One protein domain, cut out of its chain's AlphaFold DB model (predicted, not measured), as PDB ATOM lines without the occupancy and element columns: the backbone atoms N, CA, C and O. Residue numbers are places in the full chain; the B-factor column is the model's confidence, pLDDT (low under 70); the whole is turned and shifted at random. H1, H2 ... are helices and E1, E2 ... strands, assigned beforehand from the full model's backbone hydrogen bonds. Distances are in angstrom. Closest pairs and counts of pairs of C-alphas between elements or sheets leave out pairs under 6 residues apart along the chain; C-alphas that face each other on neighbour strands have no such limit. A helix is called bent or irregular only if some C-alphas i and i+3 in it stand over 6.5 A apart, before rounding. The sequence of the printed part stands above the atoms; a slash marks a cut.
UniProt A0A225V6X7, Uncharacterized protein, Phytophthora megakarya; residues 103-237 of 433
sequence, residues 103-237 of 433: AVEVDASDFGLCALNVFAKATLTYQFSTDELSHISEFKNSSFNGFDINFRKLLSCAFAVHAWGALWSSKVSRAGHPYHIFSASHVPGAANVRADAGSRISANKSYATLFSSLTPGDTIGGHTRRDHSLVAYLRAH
ATOM      1  N   ALA A 103     220.123 337.555 221.530       78.25
ATOM      2  CA  ALA A 103     221.021 336.435 221.282       78.25
ATOM      3  C   ALA A 103     220.547 335.215 222.084       78.25
ATOM      4  O   ALA A 103     220.204 335.345 223.265       78.25
ATOM      5  N   VAL A 104     220.540 334.042 221.446       80.69
ATOM      6  CA  VAL A 104     220.214 332.766 222.095       80.69
ATOM      7  C   VAL A 104     221.385 331.804 221.921       80.69
ATOM      8  O   VAL A 104     221.741 331.465 220.793       80.69
ATOM      9  N   GLU A 105     221.977 331.359 223.029       86.81
ATOM     10  CA  GLU A 105     222.898 330.215 223.020       86.81
ATOM     11  C   GLU A 105     222.057 328.938 222.938       86.81
ATOM     12  O   GLU A 105     221.110 328.774 223.709       86.81
ATOM     13  N   VAL A 106     222.375 328.042 222.004       85.75
ATOM     14  CA  VAL A 106     221.648 326.781 221.805       85.75
ATOM     15  C   VAL A 106     222.609 325.604 221.726       85.75
ATOM     16  O   VAL A 106     223.697 325.702 221.157       85.75
ATOM     17  N   ASP A 107     222.182 324.459 222.249       89.00
ATOM     18  CA  ASP A 107     222.800 323.180 221.922       89.00
ATOM     19  C   ASP A 107     221.791 322.026 221.954       89.00
ATOM     20  O   ASP A 107     220.659 322.156 222.431       89.00
ATOM     21  N   ALA A 108     222.222 320.885 221.432       89.19
ATOM     22  CA  ALA A 108     221.524 319.617 221.497       89.19
ATOM     23  C   ALA A 108     222.533 318.481 221.684       89.19
ATOM     24  O   ALA A 108     223.648 318.529 221.166       89.19
ATOM     25  N   SER A 109     222.122 317.432 222.387       91.06
ATOM     26  CA  SER A 109     222.931 316.234 222.612       91.06
ATOM     27  C   SER A 109     222.196 314.984 222.116       91.06
ATOM     28  O   SER A 109     221.332 315.070 221.239       91.06
ATOM     29  N   ASP A 110     222.542 313.806 222.636       92.69
ATOM     30  CA  ASP A 110     221.729 312.588 222.518       92.69
ATOM     31  C   ASP A 110     220.652 312.465 223.618       92.69
ATOM     32  O   ASP A 110     219.836 311.553 223.573       92.69
ATOM     33  N   PHE A 111     220.651 313.364 224.608       91.62
ATOM     34  CA  PHE A 111     219.844 313.287 225.834       91.62
ATOM     35  C   PHE A 111     218.786 314.398 225.941       91.62
ATOM     36  O   PHE A 111     217.798 314.250 226.667       91.62
ATOM     37  N   GLY A 112     218.989 315.510 225.229       91.31
ATOM     38  CA  GLY A 112     218.075 316.645 225.236       91.31
ATOM     39  C   GLY A 112     218.522 317.850 224.404       91.31
ATOM     40  O   GLY A 112     219.525 317.815 223.683       91.31
ATOM     41  N   LEU A 113     217.751 318.929 224.544       90.19
ATOM     42  CA  LEU A 113     217.940 320.257 223.956       90.19
ATOM     43  C   LEU A 113     218.169 321.294 225.058       90.19
ATOM     44  O   LEU A 113     217.582 321.187 226.138       90.19
ATOM     45  N   CYS A 114     218.924 322.346 224.754       90.75
ATOM     46  CA  CYS A 114     218.985 323.542 225.588       90.75
ATOM     47  C   CYS A 114     219.012 324.826 224.756       90.75
ATOM     48  O   CYS A 114     219.695 324.890 223.731       90.75
ATOM     49  N   ALA A 115     218.290 325.844 225.229       89.00
ATOM     50  CA  ALA A 115     218.322 327.206 224.717       89.00
ATOM     51  C   ALA A 115     218.384 328.217 225.876       89.00
ATOM     52  O   ALA A 115     217.653 328.091 226.860       89.00
ATOM     53  N   LEU A 116     219.239 329.233 225.756       88.75
ATOM     54  CA  LEU A 116     219.512 330.233 226.793       88.75
ATOM     55  C   LEU A 116     219.376 331.639 226.205       88.75
ATOM     56  O   LEU A 116     220.143 332.026 225.323       88.75
ATOM     57  N   ASN A 117     218.426 332.428 226.701       86.56
ATOM     58  CA  ASN A 117     218.308 333.837 226.341       86.56
ATOM     59  C   ASN A 117     219.238 334.655 227.243       86.56
ATOM     60  O   ASN A 117     218.888 334.994 228.377       86.56
ATOM     61  N   VAL A 118     220.425 334.967 226.716       80.38
ATOM     62  CA  VAL A 118     221.543 335.564 227.464       80.38
ATOM     63  C   VAL A 118     221.173 336.914 228.086       80.38
ATOM     64  O   VAL A 118     221.588 337.211 229.203       80.38
ATOM     65  N   PHE A 119     220.356 337.717 227.397       78.00
ATOM     66  CA  PHE A 119     219.921 339.029 227.887       78.00
ATOM     67  C   PHE A 119     218.782 338.946 228.906       78.00
ATOM     68  O   PHE A 119     218.703 339.779 229.804       78.00
ATOM     69  N   ALA A 120     217.887 337.965 228.767       81.38
ATOM     70  CA  ALA A 120     216.732 337.818 229.651       81.38
ATOM     71  C   ALA A 120     217.014 336.983 230.908       81.38
ATOM     72  O   ALA A 120     216.123 336.886 231.748       81.38
ATOM     73  N   LYS A 121     218.200 336.358 231.019       85.31
ATOM     74  CA  LYS A 121     218.509 335.354 232.053       85.31
ATOM     75  C   LYS A 121     217.402 334.302 232.157       85.31
ATOM     76  O   LYS A 121     216.815 334.080 233.212       85.31
ATOM     77  N   ALA A 122     217.061 333.704 231.020       87.56
ATOM     78  CA  ALA A 122     216.007 332.702 230.928       87.56
ATOM     79  C   ALA A 122     216.531 331.462 230.209       87.56
ATOM     80  O   ALA A 122     217.161 331.574 229.153       87.56
ATOM     81  N   THR A 123     216.247 330.288 230.766       89.88
ATOM     82  CA  THR A 123     216.729 329.006 230.251       89.88
ATOM     83  C   THR A 123     215.571 328.098 229.873       89.88
ATOM     84  O   THR A 123     214.509 328.113 230.496       89.88
ATOM     85  N   LEU A 124     215.776 327.305 228.828       88.88
ATOM     86  CA  LEU A 124     214.879 326.248 228.389       88.88
ATOM     87  C   LEU A 124     215.704 324.979 228.234       88.88
ATOM     88  O   LEU A 124     216.755 324.981 227.590       88.88
ATOM     89  N   THR A 125     215.212 323.889 228.806       90.56
ATOM     90  CA  THR A 125     215.838 322.567 228.719       90.56
ATOM     91  C   THR A 125     214.752 321.536 228.471       90.56
ATOM     92  O   THR A 125     213.732 321.539 229.163       90.56
ATOM     93  N   TYR A 126     214.968 320.658 227.498       88.25
ATOM     94  CA  TYR A 126     214.038 319.587 227.154       88.25
ATOM     95  C   TYR A 126     214.781 318.256 227.107       88.25
ATOM     96  O   TYR A 126     215.740 318.117 226.353       88.25
ATOM     97  N   GLN A 127     214.346 317.289 227.912       90.31
ATOM     98  CA  GLN A 127     214.808 315.905 227.835       90.31
ATOM     99  C   GLN A 127     213.996 315.172 226.763       90.31
ATOM    100  O   GLN A 127     212.772 315.287 226.751       90.31
ATOM    101  N   PHE A 128     214.670 314.411 225.899       87.94
ATOM    102  CA  PHE A 128     214.001 313.641 224.848       87.94
ATOM    103  C   PHE A 128     213.086 312.542 225.417       87.94
ATOM    104  O   PHE A 128     213.422 311.905 226.422       87.94
ATOM    105  N   SER A 129     211.945 312.301 224.758       85.88
ATOM    106  CA  SER A 129     211.044 311.177 225.059       85.88
ATOM    107  C   SER A 129     211.691 309.825 224.732       85.88
ATOM    108  O   SER A 129     212.705 309.753 224.037       85.88
ATOM    109  N   THR A 130     211.083 308.725 225.185       87.38
ATOM    110  CA  THR A 130     211.473 307.355 224.802       87.38
ATOM    111  C   THR A 130     211.570 307.165 223.289       87.38
ATOM    112  O   THR A 130     212.507 306.539 222.802       87.38
ATOM    113  N   ASP A 131     210.635 307.752 222.550       84.56
ATOM    114  CA  ASP A 131     210.511 307.604 221.097       84.56
ATOM    115  C   ASP A 131     211.531 308.492 220.378       84.56
ATOM    116  O   ASP A 131     212.109 308.111 219.365       84.56
ATOM    117  N   GLU A 132     211.825 309.677 220.912       86.50
ATOM    118  CA  GLU A 132     212.911 310.516 220.401       86.50
ATOM    119  C   GLU A 132     214.277 309.856 220.668       86.50
ATOM    120  O   GLU A 132     215.135 309.838 219.787       86.50
ATOM    121  N   LEU A 133     214.462 309.223 221.831       88.44
ATOM    122  CA  LEU A 133     215.652 308.428 222.149       88.44
ATOM    123  C   LEU A 133     215.784 307.178 221.258       88.44
ATOM    124  O   LEU A 133     216.910 306.828 220.895       88.44
ATOM    125  N   SER A 134     214.682 306.536 220.842       86.81
ATOM    126  CA  SER A 134     214.737 305.415 219.887       86.81
ATOM    127  C   SER A 134     215.177 305.879 218.497       86.81
ATOM    128  O   SER A 134     216.061 305.266 217.905       86.81
ATOM    129  N   HIS A 135     214.691 307.030 218.018       80.44
ATOM    130  CA  HIS A 135     215.189 307.621 216.772       80.44
ATOM    131  C   HIS A 135     216.700 307.939 216.846       80.44
ATOM    132  O   HIS A 135     217.404 307.822 215.840       80.44
ATOM    133  N   ILE A 136     217.234 308.313 218.018       85.31
ATOM    134  CA  ILE A 136     218.680 308.547 218.206       85.31
ATOM    135  C   ILE A 136     219.469 307.232 218.178       85.31
ATOM    136  O   ILE A 136     220.536 307.181 217.560       85.31
ATOM    137  N   SER A 137     218.978 306.170 218.825       86.94
ATOM    138  CA  SER A 137     219.667 304.872 218.836       86.94
ATOM    139  C   SER A 137     219.633 304.194 217.463       86.94
ATOM    140  O   SER A 137     220.669 303.728 216.995       86.94
ATOM    141  N   GLU A 138     218.502 304.246 216.754       82.62
ATOM    142  CA  GLU A 138     218.383 303.860 215.344       82.62
ATOM    143  C   GLU A 138     219.396 304.588 214.454       82.62
ATOM    144  O   GLU A 138     220.092 303.950 213.665       82.62
ATOM    145  N   PHE A 139     219.502 305.916 214.584       78.69
ATOM    146  CA  PHE A 139     220.424 306.718 213.779       78.69
ATOM    147  C   PHE A 139     221.886 306.322 214.027       78.69
ATOM    148  O   PHE A 139     222.660 306.160 213.084       78.69
ATOM    149  N   LYS A 140     222.260 306.087 215.293       83.81
ATOM    150  CA  LYS A 140     223.585 305.553 215.660       83.81
ATOM    151  C   LYS A 140     223.821 304.142 215.115       83.81
ATOM    152  O   LYS A 140     224.930 303.839 214.688       83.81
ATOM    153  N   ASN A 141     222.772 303.328 215.026       84.81
ATOM    154  CA  ASN A 141     222.775 302.015 214.379       84.81
ATOM    155  C   ASN A 141     222.687 302.103 212.834       84.81
ATOM    156  O   ASN A 141     222.284 301.147 212.176       84.81
ATOM    157  N   SER A 142     223.093 303.236 212.243       79.00
ATOM    158  CA  SER A 142     223.134 303.511 210.796       79.00
ATOM    159  C   SER A 142     221.776 303.559 210.072       79.00
ATOM    160  O   SER A 142     221.734 303.511 208.841       79.00
ATOM    161  N   SER A 143     220.661 303.720 210.792       71.25
ATOM    162  CA  SER A 143     219.352 303.979 210.176       71.25
ATOM    163  C   SER A 143     219.249 305.418 209.659       71.25
ATOM    164  O   SER A 143     219.455 306.383 210.399       71.25
ATOM    165  N   PHE A 144     218.863 305.599 208.392       69.62
ATOM    166  CA  PHE A 144     218.636 306.932 207.825       69.62
ATOM    167  C   PHE A 144     217.224 307.449 208.155       69.62
ATOM    168  O   PHE A 144     216.350 307.497 207.290       69.62
ATOM    169  N   ASN A 145     217.001 307.856 209.409       71.06
ATOM    170  CA  ASN A 145     215.746 308.477 209.864       71.06
ATOM    171  C   ASN A 145     215.801 310.025 209.931       71.06
ATOM    172  O   ASN A 145     214.783 310.681 210.160       71.06
ATOM    173  N   GLY A 146     216.975 310.628 209.702       67.94
ATOM    174  CA  GLY A 146     217.164 312.084 209.679       67.94
ATOM    175  C   GLY A 146     217.011 312.778 211.039       67.94
ATOM    176  O   GLY A 146     216.727 313.973 211.083       67.94
ATOM    177  N   PHE A 147     217.163 312.051 212.152       71.88
ATOM    178  CA  PHE A 147     217.182 312.628 213.502       71.88
ATOM    179  C   PHE A 147     218.612 312.920 213.998       71.88
ATOM    180  O   PHE A 147     218.959 312.703 215.162       71.88
ATOM    181  N   ASP A 148     219.457 313.408 213.087       76.75
ATOM    182  CA  ASP A 148     220.873 313.690 213.319       76.75
ATOM    183  C   ASP A 148     221.121 314.916 214.223       76.75
ATOM    184  O   ASP A 148     220.216 315.680 214.568       76.75
ATOM    185  N   ILE A 149     222.381 315.119 214.614       77.31
ATOM    186  CA  ILE A 149     222.787 316.194 215.528       77.31
ATOM    187  C   ILE A 149     222.490 317.609 214.994       77.31
ATOM    188  O   ILE A 149     222.182 318.500 215.784       77.31
ATOM    189  N   ASN A 150     222.519 317.829 213.677       76.56
ATOM    190  CA  ASN A 150     222.203 319.124 213.074       76.56
ATOM    191  C   ASN A 150     220.692 319.375 213.094       76.56
ATOM    192  O   ASN A 150     220.267 320.475 213.453       76.56
ATOM    193  N   PHE A 151     219.880 318.348 212.801       73.38
ATOM    194  CA  PHE A 151     218.428 318.425 212.995       73.38
ATOM    195  C   PHE A 151     218.090 318.765 214.453       73.38
ATOM    196  O   PHE A 151     217.291 319.667 214.707       73.38
ATOM    197  N   ARG A 152     218.728 318.098 215.425       80.69
ATOM    198  CA  ARG A 152     218.467 318.337 216.855       80.69
ATOM    199  C   ARG A 152     218.951 319.719 217.322       80.69
ATOM    200  O   ARG A 152     218.258 320.353 218.111       80.69
ATOM    201  N   LYS A 153     220.050 320.264 216.784       77.44
ATOM    202  CA  LYS A 153     220.447 321.666 217.044       77.44
ATOM    203  C   LYS A 153     219.436 322.670 216.470       77.44
ATOM    204  O   LYS A 153     219.021 323.576 217.189       77.44
ATOM    205  N   LEU A 154     218.957 322.474 215.235       74.62
ATOM    206  CA  LEU A 154     217.900 323.309 214.638       74.62
ATOM    207  C   LEU A 154     216.574 323.221 215.420       74.62
ATOM    208  O   LEU A 154     215.875 324.223 215.579       74.62
ATOM    209  N   LEU A 155     216.249 322.042 215.952       76.00
ATOM    210  CA  LEU A 155     215.103 321.824 216.832       76.00
ATOM    211  C   LEU A 155     215.213 322.632 218.137       76.00
ATOM    212  O   LEU A 155     214.198 323.137 218.607       76.00
ATOM    213  N   SER A 156     216.419 322.823 218.686       78.44
ATOM    214  CA  SER A 156     216.623 323.706 219.846       78.44
ATOM    215  C   SER A 156     216.319 325.176 219.513       78.44
ATOM    216  O   SER A 156     215.644 325.862 220.282       78.44
ATOM    217  N   CYS A 157     216.690 325.645 218.314       75.56
ATOM    218  CA  CYS A 157     216.272 326.966 217.826       75.56
ATOM    219  C   CYS A 157     214.739 327.074 217.715       75.56
ATOM    220  O   CYS A 157     214.150 328.064 218.146       75.56
ATOM    221  N   ALA A 158     214.080 326.047 217.164       75.25
ATOM    222  CA  ALA A 158     212.622 326.002 217.035       75.25
ATOM    223  C   ALA A 158     211.914 325.967 218.404       75.25
ATOM    224  O   ALA A 158     210.895 326.630 218.585       75.25
ATOM    225  N   PHE A 159     212.479 325.258 219.382       76.44
ATOM    226  CA  PHE A 159     212.003 325.209 220.764       76.44
ATOM    227  C   PHE A 159     212.089 326.583 221.451       76.44
ATOM    228  O   PHE A 159     211.107 327.030 222.046       76.44
ATOM    229  N   ALA A 160     213.203 327.305 221.280       78.19
ATOM    230  CA  ALA A 160     213.351 328.682 221.759       78.19
ATOM    231  C   ALA A 160     212.316 329.635 221.130       78.19
ATOM    232  O   ALA A 160     211.685 330.426 221.832       78.19
ATOM    233  N   VAL A 161     212.097 329.532 219.813       75.75
ATOM    234  CA  VAL A 161     211.084 330.322 219.090       75.75
ATOM    235  C   VAL A 161     209.661 329.964 219.529       75.75
ATOM    236  O   VAL A 161     208.837 330.864 219.663       75.75
ATOM    237  N   HIS A 162     209.363 328.695 219.815       75.81
ATOM    238  CA  HIS A 162     208.050 328.284 220.316       75.81
ATOM    239  C   HIS A 162     207.756 328.861 221.710       75.81
ATOM    240  O   HIS A 162     206.683 329.419 221.929       75.81
ATOM    241  N   ALA A 163     208.717 328.779 222.635       77.75
ATOM    242  CA  ALA A 163     208.533 329.215 224.019       77.75
ATOM    243  C   ALA A 163     208.605 330.744 224.214       77.75
ATOM    244  O   ALA A 163     207.907 331.285 225.071       77.75
ATOM    245  N   TRP A 164     209.433 331.457 223.438       76.62
ATOM    246  CA  TRP A 164     209.650 332.903 223.604       76.62
ATOM    247  C   TRP A 164     209.126 333.772 222.452       76.62
ATOM    248  O   TRP A 164     209.059 334.992 222.602       76.62
ATOM    249  N   GLY A 165     208.692 333.190 221.329       74.75
ATOM    250  CA  GLY A 165     208.273 333.928 220.131       74.75
ATOM    251  C   GLY A 165     207.165 334.955 220.375       74.75
ATOM    252  O   GLY A 165     207.245 336.066 219.855       74.75
ATOM    253  N   ALA A 166     206.178 334.644 221.220       70.06
ATOM    254  CA  ALA A 166     205.119 335.589 221.589       70.06
ATOM    255  C   ALA A 166     205.650 336.793 222.399       70.06
ATOM    256  O   ALA A 166     205.258 337.932 222.148       70.06
ATOM    257  N   LEU A 167     206.595 336.554 223.320       75.50
ATOM    258  CA  LEU A 167     207.252 337.585 224.135       75.50
ATOM    259  C   LEU A 167     208.238 338.444 223.325       75.50
ATOM    260  O   LEU A 167     208.481 339.601 223.662       75.50
ATOM    261  N   TRP A 168     208.822 337.888 222.265       76.44
ATOM    262  CA  TRP A 168     209.633 338.635 221.305       76.44
ATOM    263  C   TRP A 168     208.755 339.451 220.346       76.44
ATOM    264  O   TRP A 168     209.031 340.623 220.112       76.44
ATOM    265  N   SER A 169     207.647 338.878 219.864       68.50
ATOM    266  CA  SER A 169     206.675 339.556 218.996       68.50
ATOM    267  C   SER A 169     206.039 340.779 219.674       68.50
ATOM    268  O   SER A 169     205.981 341.855 219.079       68.50
ATOM    269  N   SER A 170     205.654 340.676 220.954       71.44
ATOM    270  CA  SER A 170     205.076 341.802 221.709       71.44
ATOM    271  C   SER A 170     206.054 342.957 221.975       71.44
ATOM    272  O   SER A 170     205.618 344.067 222.279       71.44
ATOM    273  N   LYS A 171     207.367 342.732 221.811       70.06
ATOM    274  CA  LYS A 171     208.413 343.765 221.891       70.06
ATOM    275  C   LYS A 171     208.682 344.468 220.556       70.06
ATOM    276  O   LYS A 171     209.450 345.430 220.527       70.06
ATOM    277  N   VAL A 172     208.064 344.038 219.452       64.62
ATOM    278  CA  VAL A 172     208.268 344.671 218.144       64.62
ATOM    279  C   VAL A 172     207.596 346.043 218.091       64.62
ATOM    280  O   VAL A 172     206.380 346.184 218.218       64.62
ATOM    281  N   SER A 173     208.398 347.080 217.849       56.59
ATOM    282  CA  SER A 173     207.891 348.447 217.739       56.59
ATOM    283  C   SER A 173     206.979 348.636 216.515       56.59
ATOM    284  O   SER A 173     207.239 348.134 215.418       56.59
ATOM    285  N   ARG A 174     205.939 349.471 216.660       51.50
ATOM    286  CA  ARG A 174     205.038 349.858 215.549       51.50
ATOM    287  C   ARG A 174     205.748 350.591 214.395       51.50
ATOM    288  O   ARG A 174     205.153 350.751 213.332       51.50
ATOM    289  N   ALA A 175     207.011 350.991 214.576       49.81
ATOM    290  CA  ALA A 175     207.877 351.532 213.527       49.81
ATOM    291  C   ALA A 175     208.322 350.478 212.486       49.81
ATOM    292  O   ALA A 175     208.940 350.830 211.485       49.81
ATOM    293  N   GLY A 176     207.998 349.196 212.694       51.56
ATOM    294  CA  GLY A 176     208.081 348.157 211.663       51.56
ATOM    295  C   GLY A 176     209.444 347.489 211.496       51.56
ATOM    296  O   GLY A 176     209.571 346.639 210.623       51.56
ATOM    297  N   HIS A 177     210.447 347.818 212.315       56.16
ATOM    298  CA  HIS A 177     211.682 347.027 212.383       56.16
ATOM    299  C   HIS A 177     211.362 345.606 212.882       56.16
ATOM    300  O   HIS A 177     210.840 345.489 213.991       56.16
ATOM    301  N   PRO A 178     211.638 344.540 212.103       58.56
ATOM    302  CA  PRO A 178     211.499 343.167 212.582       58.56
ATOM    303  C   PRO A 178     212.438 342.890 213.760       58.56
ATOM    304  O   PRO A 178     213.565 343.379 213.759       58.56
ATOM    305  N   TYR A 179     212.008 342.067 214.719       61.78
ATOM    306  CA  TYR A 179     212.888 341.608 215.800       61.78
ATOM    307  C   TYR A 179     213.977 340.706 215.209       61.78
ATOM    308  O   TYR A 179     213.656 339.701 214.564       61.78
ATOM    309  N   HIS A 180     215.245 341.062 215.409       62.41
ATOM    310  CA  HIS A 180     216.397 340.312 214.922       62.41
ATOM    311  C   HIS A 180     216.888 339.333 215.992       62.41
ATOM    312  O   HIS A 180     217.597 339.707 216.930       62.41
ATOM    313  N   ILE A 181     216.523 338.060 215.827       60.72
ATOM    314  CA  ILE A 181     216.993 336.969 216.682       60.72
ATOM    315  C   ILE A 181     218.198 336.325 216.000       60.72
ATOM    316  O   ILE A 181     218.086 335.732 214.920       60.72
ATOM    317  N   PHE A 182     219.357 336.431 216.645       57.03
ATOM    318  CA  PHE A 182     220.595 335.848 216.147       57.03
ATOM    319  C   PHE A 182     220.942 334.580 216.935       57.03
ATOM    320  O   PHE A 182     221.114 334.613 218.152       57.03
ATOM    321  N   SER A 183     221.027 333.462 216.212       51.22
ATOM    322  CA  SER A 183     221.191 332.105 216.757       51.22
ATOM    323  C   SER A 183     222.302 331.315 216.044       51.22
ATOM    324  O   SER A 183     222.376 330.096 216.179       51.22
ATOM    325  N   ALA A 184     223.115 331.982 215.215       52.41
ATOM    326  CA  ALA A 184     223.966 331.327 214.218       52.41
ATOM    327  C   ALA A 184     225.332 332.011 214.016       52.41
ATOM    328  O   ALA A 184     225.798 332.215 212.898       52.41
ATOM    329  N   SER A 185     226.002 332.346 215.115       56.19
ATOM    330  CA  SER A 185     227.463 332.259 215.164       56.19
ATOM    331  C   SER A 185     227.833 330.848 215.607       56.19
ATOM    332  O   SER A 185     227.279 330.369 216.594       56.19
ATOM    333  N   HIS A 186     228.796 330.203 214.948       58.25
ATOM    334  CA  HIS A 186     229.402 328.990 215.496       58.25
ATOM    335  C   HIS A 186     230.129 329.339 216.806       58.25
ATOM    336  O   HIS A 186     231.217 329.920 216.786       58.25
ATOM    337  N   VAL A 187     229.521 328.990 217.940       61.59
ATOM    338  CA  VAL A 187     230.137 329.104 219.264       61.59
ATOM    339  C   VAL A 187     231.030 327.870 219.468       61.59
ATOM    340  O   VAL A 187     230.506 326.755 219.492       61.59
ATOM    341  N   PRO A 188     232.366 328.009 219.580       59.34
ATOM    342  CA  PRO A 188     233.239 326.867 219.850       59.34
ATOM    343  C   PRO A 188     232.941 326.284 221.239       59.34
ATOM    344  O   PRO A 188     232.544 327.016 222.142       59.34
ATOM    345  N   GLY A 189     233.165 324.981 221.440       60.44
ATOM    346  CA  GLY A 189     232.722 324.264 222.649       60.44
ATOM    347  C   GLY A 189     233.145 324.903 223.981       60.44
ATOM    348  O   GLY A 189     232.339 324.979 224.901       60.44
ATOM    349  N   ALA A 190     234.355 325.472 224.052       63.91
ATOM    350  CA  ALA A 190     234.858 326.194 225.229       63.91
ATOM    351  C   ALA A 190     234.054 327.464 225.597       63.91
ATOM    352  O   ALA A 190     234.153 327.940 226.724       63.91
ATOM    353  N   ALA A 191     233.249 327.995 224.674       68.44
ATOM    354  CA  ALA A 191     232.310 329.092 224.902       68.44
ATOM    355  C   ALA A 191     230.838 328.626 224.956       68.44
ATOM    356  O   ALA A 191     230.001 329.361 225.469       68.44
ATOM    357  N   ASN A 192     230.508 327.409 224.492       81.69
ATOM    358  CA  ASN A 192     229.135 326.875 224.521       81.69
ATOM    359  C   ASN A 192     228.796 326.079 225.797       81.69
ATOM    360  O   ASN A 192     227.702 325.531 225.898       81.69
ATOM    361  N   VAL A 193     229.717 326.011 226.771       86.81
ATOM    362  CA  VAL A 193     229.669 325.134 227.966       86.81
ATOM    363  C   VAL A 193     228.323 325.176 228.705       86.81
ATOM    364  O   VAL A 193     227.880 324.160 229.238       86.81
ATOM    365  N   ARG A 194     227.637 326.327 228.708       89.31
ATOM    366  CA  ARG A 194     226.315 326.490 229.335       89.31
ATOM    367  C   ARG A 194     225.231 325.679 228.621       89.31
ATOM    368  O   ARG A 194     224.569 324.857 229.249       89.31
ATOM    369  N   ALA A 195     225.058 325.891 227.316       89.12
ATOM    370  CA  ALA A 195     224.054 325.185 226.523       89.12
ATOM    371  C   ALA A 195     224.436 323.708 226.312       89.12
ATOM    372  O   ALA A 195     223.571 322.834 226.354       89.12
ATOM    373  N   ASP A 196     225.736 323.422 226.188       90.25
ATOM    374  CA  ASP A 196     226.311 322.075 226.173       90.25
ATOM    375  C   ASP A 196     225.896 321.278 227.428       90.25
ATOM    376  O   ASP A 196     225.237 320.242 227.305       90.25
ATOM    377  N   ALA A 197     226.159 321.812 228.630       90.88
ATOM    378  CA  ALA A 197     225.763 321.186 229.892       90.88
ATOM    379  C   ALA A 197     224.238 321.094 230.051       90.88
ATOM    380  O   ALA A 197     223.722 320.048 230.452       90.88
ATOM    381  N   GLY A 198     223.505 322.148 229.674       90.50
ATOM    382  CA  GLY A 198     222.042 322.172 229.701       90.50
ATOM    383  C   GLY A 198     221.410 321.092 228.824       90.50
ATOM    384  O   GLY A 198     220.436 320.454 229.216       90.50
ATOM    385  N   SER A 199     222.008 320.813 227.662       91.56
ATOM    386  CA  SER A 199     221.559 319.749 226.758       91.56
ATOM    387  C   SER A 199     221.838 318.337 227.293       91.56
ATOM    388  O   SER A 199     221.355 317.367 226.710       91.56
ATOM    389  N   ARG A 200     222.615 318.194 228.378       93.94
ATOM    390  CA  ARG A 200     223.050 316.913 228.973       93.94
ATOM    391  C   ARG A 200     222.668 316.738 230.447       93.94
ATOM    392  O   ARG A 200     223.151 315.802 231.079       93.94
ATOM    393  N   ILE A 201     221.764 317.557 230.990       90.75
ATOM    394  CA  ILE A 201     221.251 317.434 232.375       90.75
ATOM    395  C   ILE A 201     220.761 316.008 232.687       90.75
ATOM    396  O   ILE A 201     221.028 315.480 233.762       90.75
ATOM    397  N   SER A 202     220.080 315.372 231.734       87.81
ATOM    398  CA  SER A 202     219.561 314.001 231.827       87.81
ATOM    399  C   SER A 202     220.619 312.906 231.602       87.81
ATOM    400  O   SER A 202     220.324 311.735 231.822       87.81
ATOM    401  N   ALA A 203     221.844 313.253 231.189       90.06
ATOM    402  CA  ALA A 203     222.927 312.292 230.969       90.06
ATOM    403  C   ALA A 203     223.595 311.859 232.282       90.06
ATOM    404  O   ALA A 203     223.888 310.680 232.467       90.06
ATOM    405  N   ASN A 204     223.858 312.806 233.193       90.50
ATOM    406  CA  ASN A 204     224.330 312.530 234.551       90.50
ATOM    407  C   ASN A 204     224.132 313.739 235.491       90.50
ATOM    408  O   ASN A 204     223.893 314.872 235.071       90.50
ATOM    409  N   LYS A 205     224.310 313.503 236.797       91.62
ATOM    410  CA  LYS A 205     224.172 314.541 237.829       91.62
ATOM    411  C   LYS A 205     225.241 315.644 237.747       91.62
ATOM    412  O   LYS A 205     224.952 316.763 238.162       91.62
ATOM    413  N   SER A 206     226.441 315.385 237.213       93.44
ATOM    414  CA  SER A 206     227.480 316.423 237.122       93.44
ATOM    415  C   SER A 206     227.158 317.485 236.070       93.44
ATOM    416  O   SER A 206     227.396 318.659 236.340       93.44
ATOM    417  N   TYR A 207     226.521 317.134 234.947       92.56
ATOM    418  CA  TYR A 207     225.982 318.123 234.005       92.56
ATOM    419  C   TYR A 207     224.851 318.958 234.619       92.56
ATOM    420  O   TYR A 207     224.830 320.171 234.431       92.56
ATOM    421  N   ALA A 208     223.964 318.352 235.416       89.94
ATOM    422  CA  ALA A 208     222.924 319.089 236.138       89.94
ATOM    423  C   ALA A 208     223.517 320.112 237.136       89.94
ATOM    424  O   ALA A 208     223.094 321.270 237.174       89.94
ATOM    425  N   THR A 209     224.540 319.717 237.905       92.69
ATOM    426  CA  THR A 209     225.262 320.615 238.825       92.69
ATOM    427  C   THR A 209     226.030 321.708 238.077       92.69
ATOM    428  O   THR A 209     225.930 322.876 238.448       92.69
ATOM    429  N   LEU A 210     226.742 321.356 237.000       93.38
ATOM    430  CA  LEU A 210     227.481 322.305 236.164       93.38
ATOM    431  C   LEU A 210     226.544 323.348 235.545       93.38
ATOM    432  O   LEU A 210     226.813 324.540 235.654       93.38
ATOM    433  N   PHE A 211     225.411 322.921 234.982       92.00
ATOM    434  CA  PHE A 211     224.402 323.829 234.438       92.00
ATOM    435  C   PHE A 211     223.891 324.802 235.504       92.00
ATOM    436  O   PHE A 211     223.967 326.013 235.320       92.00
ATOM    437  N   SER A 212     223.499 324.279 236.670       90.38
ATOM    438  CA  SER A 212     223.008 325.082 237.801       90.38
ATOM    439  C   SER A 212     224.029 326.123 238.281       90.38
ATOM    440  O   SER A 212     223.651 327.228 238.662       90.38
ATOM    441  N   SER A 213     225.328 325.800 238.235       93.50
ATOM    442  CA  SER A 213     226.410 326.734 238.585       93.50
ATOM    443  C   SER A 213     226.712 327.785 237.505       93.50
ATOM    444  O   SER A 213     227.243 328.846 237.821       93.50
ATOM    445  N   LEU A 214     226.354 327.513 236.244       89.88
ATOM    446  CA  LEU A 214     226.572 328.395 235.090       89.88
ATOM    447  C   LEU A 214     225.366 329.292 234.754       89.88
ATOM    448  O   LEU A 214     225.525 330.259 234.005       89.88
ATOM    449  N   THR A 215     224.185 329.000 235.309       88.56
ATOM    450  CA  THR A 215     222.946 329.789 235.145       88.56
ATOM    451  C   THR A 215     222.359 330.279 236.491       88.56
ATOM    452  O   THR A 215     221.165 330.085 236.748       88.56
ATOM    453  N   PRO A 216     223.158 330.867 237.412       85.88
ATOM    454  CA  PRO A 216     222.696 331.216 238.755       85.88
ATOM    455  C   PRO A 216     221.709 332.394 238.738       85.88
ATOM    456  O   PRO A 216     222.051 333.522 238.372       85.88
ATOM    457  N   GLY A 217     220.485 332.129 239.197       80.81
ATOM    458  CA  GLY A 217     219.394 333.108 239.228       80.81
ATOM    459  C   GLY A 217     218.674 333.298 237.889       80.81
ATOM    460  O   GLY A 217     217.865 334.218 237.777       80.81
ATOM    461  N   ASP A 218     218.942 332.455 236.889       81.94
ATOM    462  CA  ASP A 218     218.178 332.460 235.643       81.94
ATOM    463  C   ASP A 218     216.788 331.819 235.842       81.94
ATOM    464  O   ASP A 218     216.602 330.887 236.627       81.94
ATOM    465  N   THR A 219     215.791 332.299 235.097       78.81
ATOM    466  CA  THR A 219     214.417 331.777 235.132       78.81
ATOM    467  C   THR A 219     214.319 330.499 234.298       78.81
ATOM    468  O   THR A 219     214.408 330.549 233.069       78.81
ATOM    469  N   ILE A 220     214.122 329.356 234.961       70.25
ATOM    470  CA  ILE A 220     214.072 328.031 234.324       70.25
ATOM    471  C   ILE A 220     212.665 327.745 233.779       70.25
ATOM    472  O   ILE A 220     211.741 327.416 234.523       70.25
ATOM    473  N   GLY A 221     212.506 327.821 232.459       63.56
ATOM    474  CA  GLY A 221     211.300 327.410 231.742       63.56
ATOM    475  C   GLY A 221     211.291 325.907 231.453       63.56
ATOM    476  O   GLY A 221     211.564 325.477 230.333       63.56
ATOM    477  N   GLY A 222     210.967 325.091 232.459       56.56
ATOM    478  CA  GLY A 222     210.811 323.643 232.287       56.56
ATOM    479  C   GLY A 222     209.592 323.298 231.423       56.56
ATOM    480  O   GLY A 222     208.455 323.481 231.852       56.56
ATOM    481  N   HIS A 223     209.803 322.783 230.208       57.00
ATOM    482  CA  HIS A 223     208.714 322.530 229.256       57.00
ATOM    483  C   HIS A 223     208.174 321.092 229.349       57.00
ATOM    484  O   HIS A 223     208.375 320.259 228.466       57.00
ATOM    485  N   THR A 224     207.479 320.785 230.450       46.91
ATOM    486  CA  THR A 224     206.922 319.450 230.742       46.91
ATOM    487  C   THR A 224     205.606 319.174 229.998       46.91
ATOM    488  O   THR A 224     204.563 318.955 230.620       46.91
ATOM    489  N   ARG A 225     205.628 319.188 228.659       50.62
ATOM    490  CA  ARG A 225     204.501 318.705 227.845       50.62
ATOM    491  C   ARG A 225     204.462 317.175 227.914       50.62
ATOM    492  O   ARG A 225     205.441 316.536 227.546       50.62
ATOM    493  N   ARG A 226     203.368 316.601 228.427       44.47
ATOM    494  CA  ARG A 226     203.324 315.181 228.832       44.47
ATOM    495  C   ARG A 226     202.979 314.200 227.709       44.47
ATOM    496  O   ARG A 226     203.527 313.107 227.707       44.47
ATOM    497  N   ASP A 227     202.101 314.577 226.779       46.34
ATOM    498  CA  ASP A 227     201.367 313.572 225.987       46.34
ATOM    499  C   ASP A 227     201.923 313.277 224.582       46.34
ATOM    500  O   ASP A 227     201.649 312.214 224.031       46.34
ATOM    501  N   HIS A 228     202.713 314.180 223.987       53.66
ATOM    502  CA  HIS A 228     203.302 313.980 222.654       53.66
ATOM    503  C   HIS A 228     204.717 314.557 222.572       53.66
ATOM    504  O   HIS A 228     204.991 315.611 223.155       53.66
ATOM    505  N   SER A 229     205.590 313.890 221.812       67.69
ATOM    506  CA  SER A 229     206.994 314.281 221.661       67.69
ATOM    507  C   SER A 229     207.134 315.689 221.068       67.69
ATOM    508  O   SER A 229     206.374 316.096 220.175       67.69
ATOM    509  N   LEU A 230     208.091 316.469 221.582       68.00
ATOM    510  CA  LEU A 230     208.294 317.850 221.141       68.00
ATOM    511  C   LEU A 230     208.710 317.883 219.667       68.00
ATOM    512  O   LEU A 230     208.287 318.772 218.929       68.00
ATOM    513  N   VAL A 231     209.462 316.874 219.220       66.00
ATOM    514  CA  VAL A 231     209.794 316.629 217.814       66.00
ATOM    515  C   VAL A 231     208.544 316.471 216.961       66.00
ATOM    516  O   VAL A 231     208.446 317.147 215.940       66.00
ATOM    517  N   ALA A 232     207.592 315.612 217.340       65.81
ATOM    518  CA  ALA A 232     206.384 315.395 216.545       65.81
ATOM    519  C   ALA A 232     205.539 316.672 216.464       65.81
ATOM    520  O   ALA A 232     205.129 317.072 215.374       65.81
ATOM    521  N   TYR A 233     205.353 317.367 217.592       67.25
ATOM    522  CA  TYR A 233     204.610 318.624 217.621       67.25
ATOM    523  C   TYR A 233     205.284 319.724 216.784       67.25
ATOM    524  O   TYR A 233     204.634 320.303 215.912       67.25
ATOM    525  N   LEU A 234     206.580 319.991 216.991       65.75
ATOM    526  CA  LEU A 234     207.299 321.031 216.245       65.75
ATOM    527  C   LEU A 234     207.469 320.671 214.762       65.75
ATOM    528  O   LEU A 234     207.437 321.575 213.935       65.75
ATOM    529  N   ARG A 235     207.587 319.385 214.392       62.78
ATOM    530  CA  ARG A 235     207.563 318.947 212.981       62.78
ATOM    531  C   ARG A 235     206.196 319.192 212.344       62.78
ATOM    532  O   ARG A 235     206.151 319.810 211.282       62.78
ATOM    533  N   ALA A 236     205.104 318.778 212.989       57.28
ATOM    534  CA  ALA A 236     203.746 318.962 212.467       57.28
ATOM    535  C   ALA A 236     203.398 320.444 212.225       57.28
ATOM    536  O   ALA A 236     202.733 320.759 211.244       57.28
ATOM    537  N   HIS A 237     203.917 321.349 213.061       55.66
ATOM    538  CA  HIS A 237     203.689 322.798 212.969       55.66
ATOM    539  C   HIS A 237     204.888 323.564 212.362       55.66
ATOM    540  O   HIS A 237     204.946 324.790 212.437       55.66
TER     541      HIS A 237
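This is residues 103 to 237 of the 433 residues of an uncharacterized protein of Phytophthora megakarya (UniProt A0A225V6X7). A small sheet of four strands, E1, E2, E3 and E5, is the middle of three layers, with the long, kinked helix H2 slanting over one face and the short helix H3 crossing the other. H4 packs on H3 and H5 packs on H2, while H1 and the link from H2 to E4 lie toward the two ends of the longest axis. The printed part has 135 residues with five named helices and five named strands, in the order E1 E2 E3 H1 H2 E4 H3 H4 E5 H5, and its class is mixed. The sheet, in the order E1 E2 E3 E5, is mixed; the whole is compact, with a radius of gyration of the C-alphas of 15.3 A and spans of 51 by 35 by 30 A.

E1, residues 103 to 108, E2, residues 112 to 117, and E3, residues 122 to 127, form a meander, each strand the antiparallel neighbour of the one before, with hairpins E1 and E2, and E2 and E3. N 105 and O 116 are 3.0 A apart, and N 115 and O 124 are 2.9 A apart, within hydrogen-bond range. E5, residues 219 to 222, is the parallel neighbour of E3, with N 221 and O 123 at 2.8 A. H1, residues 130 to 140, is not on the sheet. H2, residues 149 to 169, is on the sheet at a height of 8.4 A, over E1, E2 and E3 and slantwise to the strands, at 37 degrees to E1 on the local plane; its closest C-alpha to E1 is that of Lys 153, 5.0 A from that of Ala 108. H2 is irregular, with C-alphas 163 and 166 7.6 A apart, and has a kink of 50 degrees near residue 163. E4, residues 179 to 182, pairs with no named strand. H3, residues 189 to 198, is on the opposite face at a height of 8.0 A, across the strands at 69 degrees to E1 on the local plane; it is irregular, with C-alphas 191 and 194 7.9 A apart. H4, residues 205 to 214, touches H3 at a steep tilt of 66 degrees, opposite ways, the closest C-alphas being those of Ala 197 and Tyr 207, 5.1 A. H5, residues 230 to 236, touches residues 155 to 159 of H2 alone, about perpendicular at 80 degrees; the C-alphas of Ala 158 and Leu 234 are closest, 7.3 A. Every O i to N i+4 pair is within hydrogen-bond range in H1, H4 and H5, against 15 of 17 in H2 and 4 of 6 in H3.

E1 begins at C-alpha 103, (221.021, 336.435, 221.282), and is 16.8 A long; E2 is 17.2 A and E3 17.1 A. H1 is 15.3 A long. H2 begins at C-alpha 149, (222.787, 316.194, 215.528), and is 28.6 A long. H5 ends at C-alpha 236, (203.746, 318.962, 212.467).

The C-alphas farthest apart are those of Asn 141 and Ala 175, 51.7 A. The printed part has no cut and no long link. Mean pLDDT of the printed part is 76.6; it is under 70 at residues 144, 146 and 169, 172 to 191 and 221 to 237.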